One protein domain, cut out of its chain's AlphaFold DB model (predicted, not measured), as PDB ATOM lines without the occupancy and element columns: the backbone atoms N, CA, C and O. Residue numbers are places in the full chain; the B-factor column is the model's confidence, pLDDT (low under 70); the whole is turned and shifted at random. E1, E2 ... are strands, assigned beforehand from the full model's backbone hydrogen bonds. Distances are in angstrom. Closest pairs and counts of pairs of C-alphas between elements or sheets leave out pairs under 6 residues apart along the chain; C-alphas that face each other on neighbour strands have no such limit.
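What this domain is: This is residues 87 to 140 of the 140 residues of an uncharacterized protein of Pseudogymnoascus sp. VKM F-4518 (FW-2643) (UniProt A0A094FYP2). With little regular structure, the domain is a loop-built base, residues 87 to 111, from which one long two-stranded hairpin, E1 then E2, reaches out and makes the length; a short tail, residues 134 to 140, follows. The printed part has 54 residues, with no named helix; the two antiparallel strands hold 20 of them, and the class is all strand. It is only just loose, close to extended, with a radius of gyration of the C-alphas of 14.8 A and spans of 44 by 27 by 24 A.

How they stand to each other: After residues 87 to 111, E1, residues 112 to 120, and E2, residues 123 to 133, form a hairpin, antiparallel at 168 degrees between directions. C-alphas 113 and 131 face each other at 4.3 A. N 114 and O 130, 2.8 A, and N 128 and O 116, 3.0 A, are within hydrogen-bond range.

Where its parts are: E1 begins at C-alpha 112 (196.469, 210.848, 207.977) and is 27.0 A long. E2 is 28.0 A long and ends at C-alpha 133 (199.751, 207.087, 209.167).

The domain as a whole: The C-alphas farthest apart, of Pro 106 and Asn 121, are 45.3 A apart. The printed part has no cut, and the link E1 to E2 is tight. Mean pLDDT of the printed part is 92.7; residue 140 is under 70.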
ATOM      1  N   LYS A  87     203.540 224.107 215.009       87.50
ATOM      2  CA  LYS A  87     203.036 223.387 213.846       87.50
ATOM      3  C   LYS A  87     203.297 221.885 213.993       87.50
ATOM      4  O   LYS A  87     204.450 221.472 214.084       87.50
ATOM      5  N   LEU A  88     202.237 221.079 213.909       92.25
ATOM      6  CA  LEU A  88     202.347 219.620 213.815       92.25
ATOM      7  C   LEU A  88     203.100 219.217 212.543       92.25
ATOM      8  O   LEU A  88     202.885 219.796 211.472       92.25
ATOM      9  N   GLN A  89     203.969 218.218 212.661       93.06
ATOM     10  CA  GLN A  89     204.770 217.692 211.556       93.06
ATOM     11  C   GLN A  89     204.455 216.211 211.324       93.06
ATOM     12  O   GLN A  89     203.848 215.555 212.169       93.06
ATOM     13  N   LEU A  90     204.825 215.717 210.146       94.81
ATOM     14  CA  LEU A  90     204.875 214.284 209.859       94.81
ATOM     15  C   LEU A  90     206.241 213.757 210.303       94.81
ATOM     16  O   LEU A  90     207.236 214.465 210.150       94.81
ATOM     17  N   LEU A  91     206.282 212.539 210.828       94.19
ATOM     18  CA  LEU A  91     207.498 211.925 211.355       94.19
ATOM     19  C   LEU A  91     208.403 211.430 210.232       94.19
ATOM     20  O   LEU A  91     207.930 210.864 209.245       94.19
ATOM     21  N   HIS A  92     209.714 211.588 210.382       93.38
ATOM     22  CA  HIS A  92     210.655 210.862 209.529       93.38
ATOM     23  C   HIS A  92     210.691 209.374 209.924       93.38
ATOM     24  O   HIS A  92     210.360 209.023 211.055       93.38
ATOM     25  N   ILE A  93     211.130 208.491 209.018       92.81
ATOM     26  CA  ILE A  93     211.227 207.047 209.307       92.81
ATOM     27  C   ILE A  93     212.158 206.740 210.490       92.81
ATOM     28  O   ILE A  93     211.930 205.774 211.205       92.81
ATOM     29  N   ASP A  94     213.159 207.590 210.727       92.75
ATOM     30  CA  ASP A  94     214.110 207.436 211.836       92.75
ATOM     31  C   ASP A  94     213.522 207.828 213.204       92.75
ATOM     32  O   ASP A  94     214.060 207.445 214.238       92.75
ATOM     33  N   GLU A  95     212.448 208.623 213.212       92.38
ATOM     34  CA  GLU A  95     211.749 209.076 214.424       92.38
ATOM     35  C   GLU A  95     210.537 208.200 214.749       92.38
ATOM     36  O   GLU A  95     209.952 208.321 215.825       92.38
ATOM     37  N   TRP A  96     210.131 207.350 213.806       93.75
ATOM     38  CA  TRP A  96     208.988 206.475 213.973       93.75
ATOM     39  C   TRP A  96     209.328 205.279 214.862       93.75
ATOM     40  O   TRP A  96     210.377 204.652 214.741       93.75
ATOM     41  N   ASP A  97     208.383 204.973 215.738       91.56
ATOM     42  CA  ASP A  97     208.414 203.899 216.726       91.56
ATOM     43  C   ASP A  97     207.115 203.110 216.563       91.56
ATOM     44  O   ASP A  97     206.029 203.692 216.671       91.56
ATOM     45  N   ASP A  98     207.227 201.822 216.244       88.88
ATOM     46  CA  ASP A  98     206.105 200.925 215.980       88.88
ATOM     47  C   ASP A  98     205.332 200.540 217.248       88.88
ATOM     48  O   ASP A  98     204.148 200.204 217.164       88.88
ATOM     49  N   GLU A  99     205.956 200.663 218.420       92.25
ATOM     50  CA  GLU A  99     205.308 200.442 219.715       92.25
ATOM     51  C   GLU A  99     204.547 201.690 220.205       92.25
ATOM     52  O   GLU A  99     203.713 201.604 221.115       92.25
ATOM     53  N   ASN A 100     204.788 202.860 219.599       89.69
ATOM     54  CA  ASN A 100     204.111 204.099 219.966       89.69
ATOM     55  C   ASN A 100     202.791 204.291 219.198       89.69
ATOM     56  O   ASN A 100     202.672 204.030 218.003       89.69
ATOM     57  N   THR A 101     201.773 204.801 219.895       87.38
ATOM     58  CA  THR A 101     200.417 204.955 219.340       87.38
ATOM     59  C   THR A 101     200.113 206.358 218.822       87.38
ATOM     60  O   THR A 101     199.102 206.513 218.146       87.38
ATOM     61  N   TYR A 102     200.941 207.359 219.141       91.06
ATOM     62  CA  TYR A 102     200.831 208.759 218.691       91.06
ATOM     63  C   TYR A 102     199.460 209.446 218.919       91.06
ATOM     64  O   TYR A 102     199.190 210.524 218.395       91.06
ATOM     65  N   ASN A 103     198.573 208.859 219.729       89.00
ATOM     66  CA  ASN A 103     197.215 209.361 219.980       89.00
ATOM     67  C   ASN A 103     197.130 210.302 221.199       89.00
ATOM     68  O   ASN A 103     196.061 210.462 221.796       89.00
ATOM     69  N   GLU A 104     198.252 210.880 221.627       89.88
ATOM     70  CA  GLU A 104     198.300 211.791 222.767       89.88
ATOM     71  C   GLU A 104     197.505 213.093 222.557       89.88
ATOM     72  O   GLU A 104     197.220 213.533 221.441       89.88
ATOM     73  N   VAL A 105     197.134 213.723 223.678       88.62
ATOM     74  CA  VAL A 105     196.411 214.999 223.714       88.62
ATOM     75  C   VAL A 105     197.174 215.979 224.611       88.62
ATOM     76  O   VAL A 105     197.285 215.719 225.811       88.62
ATOM     77  N   PRO A 106     197.646 217.129 224.091       88.50
ATOM     78  CA  PRO A 106     197.589 217.574 222.687       88.50
ATOM     79  C   PRO A 106     198.472 216.717 221.746       88.50
ATOM     80  O   PRO A 106     199.452 216.140 222.214       88.50
ATOM     81  N   PRO A 107     198.135 216.626 220.443       90.50
ATOM     82  CA  PRO A 107     198.859 215.777 219.495       90.50
ATOM     83  C   PRO A 107     200.289 216.274 219.266       90.50
ATOM     84  O   PRO A 107     200.506 217.480 219.160       90.50
ATOM     85  N   SER A 108     201.249 215.355 219.116       90.31
ATOM     86  CA  SER A 108     202.635 215.707 218.766       90.31
ATOM     87  C   SER A 108     202.899 215.740 217.253       90.31
ATOM     88  O   SER A 108     203.781 216.470 216.795       90.31
ATOM     89  N   CYS A 109     202.117 214.999 216.458       92.50
ATOM     90  CA  CYS A 109     202.323 214.825 215.017       92.50
ATOM     91  C   CYS A 109     201.003 214.725 214.223       92.50
ATOM     92  O   CYS A 109     199.904 214.641 214.780       92.50
ATOM     93  N   ILE A 110     201.100 214.780 212.891       93.75
ATOM     94  CA  ILE A 110     199.949 214.694 211.979       93.75
ATOM     95  C   ILE A 110     199.561 213.230 211.750       93.75
ATOM     96  O   ILE A 110     200.389 212.437 211.319       93.75
ATOM     97  N   HIS A 111     198.274 212.918 211.922       94.44
ATOM     98  CA  HIS A 111     197.686 211.640 211.513       94.44
ATOM     99  C   HIS A 111     196.941 211.790 210.190       94.44
ATOM    100  O   HIS A 111     196.146 212.720 210.019       94.44
ATOM    101  N   TYR A 112     197.152 210.860 209.265       94.44
ATOM    102  CA  TYR A 112     196.469 210.848 207.977       94.44
ATOM    103  C   TYR A 112     196.138 209.424 207.506       94.44
ATOM    104  O   TYR A 112     196.510 208.425 208.124       94.44
ATOM    105  N   SER A 113     195.369 209.334 206.422       96.19
ATOM    106  CA  SER A 113     195.037 208.083 205.743       96.19
ATOM    107  C   SER A 113     195.248 208.222 204.240       96.19
ATOM    108  O   SER A 113     195.134 209.314 203.679       96.19
ATOM    109  N   ILE A 114     195.560 207.110 203.582       96.25
ATOM    110  CA  ILE A 114     195.691 207.022 202.129       96.25
ATOM    111  C   ILE A 114     194.623 206.052 201.625       96.25
ATOM    112  O   ILE A 114     194.482 204.941 202.126       96.25
ATOM    113  N   GLU A 115     193.865 206.473 200.613       98.06
ATOM    114  CA  GLU A 115     192.853 205.652 199.948       98.06
ATOM    115  C   GLU A 115     193.262 205.392 198.496       98.06
ATOM    116  O   GLU A 115     193.489 206.331 197.731       98.06
ATOM    117  N   TRP A 116     193.282 204.122 198.085       98.00
ATOM    118  CA  TRP A 116     193.498 203.721 196.695       98.00
ATOM    119  C   TRP A 116     192.272 203.038 196.107       98.00
ATOM    120  O   TRP A 116     191.593 202.228 196.739       98.00
ATOM    121  N   LYS A 117     191.990 203.367 194.844       98.00
ATOM    122  CA  LYS A 117     190.890 202.802 194.059       98.00
ATOM    123  C   LYS A 117     191.410 202.356 192.704       98.00
ATOM    124  O   LYS A 117     191.924 203.158 191.931       98.00
ATOM    125  N   VAL A 118     191.202 201.084 192.392       98.00
ATOM    126  CA  VAL A 118     191.483 200.503 191.081       98.00
ATOM    127  C   VAL A 118     190.176 200.411 190.315       98.00
ATOM    128  O   VAL A 118     189.235 199.743 190.748       98.00
ATOM    129  N   THR A 119     190.117 201.068 189.162       98.19
ATOM    130  CA  THR A 119     188.957 201.015 188.270       98.19
ATOM    131  C   THR A 119     189.359 200.440 186.917       98.19
ATOM    132  O   THR A 119     190.438 200.729 186.409       98.19
ATOM    133  N   LEU A 120     188.491 199.617 186.330       98.06
ATOM    134  CA  LEU A 120     188.632 199.101 184.970       98.06
ATOM    135  C   LEU A 120     187.348 199.417 184.212       98.06
ATOM    136  O   LEU A 120     186.260 199.029 184.640       98.06
ATOM    137  N   ASN A 121     187.467 200.135 183.094       97.31
ATOM    138  CA  ASN A 121     186.325 200.579 182.287       97.31
ATOM    139  C   ASN A 121     185.257 201.322 183.117       97.31
ATOM    140  O   ASN A 121     184.062 201.071 182.981       97.31
ATOM    141  N   GLY A 122     185.695 202.190 184.036       95.25
ATOM    142  CA  GLY A 122     184.811 202.953 184.925       95.25
ATOM    143  C   GLY A 122     184.148 202.135 186.040       95.25
ATOM    144  O   GLY A 122     183.436 202.698 186.870       95.25
ATOM    145  N   LYS A 123     184.392 200.822 186.107       97.12
ATOM    146  CA  LYS A 123     183.915 199.957 187.186       97.12
ATOM    147  C   LYS A 123     184.995 199.809 188.254       97.12
ATOM    148  O   LYS A 123     186.130 199.465 187.937       97.12
ATOM    149  N   LEU A 124     184.635 200.027 189.519       97.94
ATOM    150  CA  LEU A 124     185.518 199.758 190.656       97.94
ATOM    151  C   LEU A 124     185.816 198.254 190.739       97.94
ATOM    152  O   LEU A 124     184.896 197.440 190.815       97.94
ATOM    153  N   ILE A 125     187.100 197.910 190.700       98.25
ATOM    154  CA  ILE A 125     187.611 196.539 190.807       98.25
ATOM    155  C   ILE A 125     188.129 196.277 192.215       98.25
ATOM    156  O   ILE A 125     187.852 195.226 192.781       98.25
ATOM    157  N   SER A 126     188.852 197.241 192.780       97.75
ATOM    158  CA  SER A 126     189.364 197.155 194.141       97.75
ATOM    159  C   SER A 126     189.418 198.535 194.775       97.75
ATOM    160  O   SER A 126     189.598 199.543 194.089       97.75
ATOM    161  N   LYS A 127     189.251 198.570 196.088       98.06
ATOM    162  CA  LYS A 127     189.451 199.740 196.929       98.06
ATOM    163  C   LYS A 127     190.130 199.254 198.191       98.06
ATOM    164  O   LYS A 127     189.690 198.251 198.745       98.06
ATOM    165  N   ASP A 128     191.119 199.995 198.652       98.31
ATOM    166  CA  ASP A 128     191.725 199.737 199.943       98.31
ATOM    167  C   ASP A 128     192.246 201.050 200.557       98.31
ATOM    168  O   ASP A 128     192.211 202.116 199.923       98.31
ATOM    169  N   THR A 129     192.469 201.033 201.866       98.00
ATOM    170  CA  THR A 129     192.683 202.239 202.668       98.00
ATOM    171  C   THR A 129     193.586 201.925 203.841       98.00
ATOM    172  O   THR A 129     193.239 201.122 204.704       98.00
ATOM    173  N   GLU A 130     194.689 202.649 203.915       96.88
ATOM    174  CA  GLU A 130     195.613 202.613 205.035       96.88
ATOM    175  C   GLU A 130     195.392 203.842 205.907       96.88
ATOM    176  O   GLU A 130     195.285 204.969 205.425       96.88
ATOM    177  N   GLN A 131     195.222 203.605 207.201       95.00
ATOM    178  CA  GLN A 131     194.826 204.607 208.187       95.00
ATOM    179  C   GLN A 131     195.911 204.749 209.248       95.00
ATOM    180  O   GLN A 131     196.770 203.883 209.373       95.00
ATOM    181  N   ASN A 132     195.803 205.804 210.059       92.56
ATOM    182  CA  ASN A 132     196.691 206.064 211.195       92.56
ATOM    183  C   ASN A 132     198.163 206.191 210.784       92.56
ATOM    184  O   ASN A 132     199.061 205.762 211.503       92.56
ATOM    185  N   LEU A 133     198.404 206.783 209.617       93.50
ATOM    186  CA  LEU A 133     199.751 207.087 209.167       93.50
ATOM    187  C   LEU A 133     200.237 208.366 209.834       93.50
ATOM    188  O   LEU A 133     199.505 209.355 209.895       93.50
ATOM    189  N   VAL A 134     201.485 208.335 210.290       95.25
ATOM    190  CA  VAL A 134     202.193 209.477 210.894       95.25
ATOM    191  C   VAL A 134     203.482 209.823 210.152       95.25
ATOM    192  O   VAL A 134     204.036 210.904 210.334       95.25
ATOM    193  N   LEU A 135     203.946 208.916 209.290       95.00
ATOM    194  CA  LEU A 135     205.186 209.042 208.537       95.00
ATOM    195  C   LEU A 135     205.082 210.093 207.428       95.00
ATOM    196  O   LEU A 135     204.059 210.248 206.773       95.00
ATOM    197  N   ALA A 136     206.171 210.799 207.165       93.88
ATOM    198  CA  ALA A 136     206.294 211.646 205.996       93.88
ATOM    199  C   ALA A 136     206.397 210.764 204.739       93.88
ATOM    200  O   ALA A 136     207.191 209.819 204.723       93.88
ATOM    201  N   PRO A 137     205.648 211.061 203.661       91.12
ATOM    202  CA  PRO A 137     205.846 210.391 202.384       91.12
ATOM    203  C   PRO A 137     207.290 210.560 201.903       91.12
ATOM    204  O   PRO A 137     207.791 211.681 201.800       91.12
ATOM    205  N   THR A 138     207.947 209.449 201.585       86.94
ATOM    206  CA  THR A 138     209.304 209.432 201.034       86.94
ATOM    207  C   THR A 138     209.276 209.136 199.536       86.94
ATOM    208  O   THR A 138     208.339 208.534 199.007       86.94
ATOM    209  N   PHE A 139     210.306 209.603 198.833       75.31
ATOM    210  CA  PHE A 139     210.536 209.263 197.433       75.31
ATOM    211  C   PHE A 139     211.402 207.998 197.359       75.31
ATOM    212  O   PHE A 139     212.312 207.836 198.174       75.31
ATOM    213  N   TYR A 140     211.110 207.130 196.390       53.69
ATOM    214  CA  TYR A 140     211.871 205.910 196.094       53.69
ATOM    215  C   TYR A 140     212.886 206.133 194.972       53.69
ATOM    216  O   TYR A 140     212.590 206.953 194.071       53.69
TER     217      TYR A 140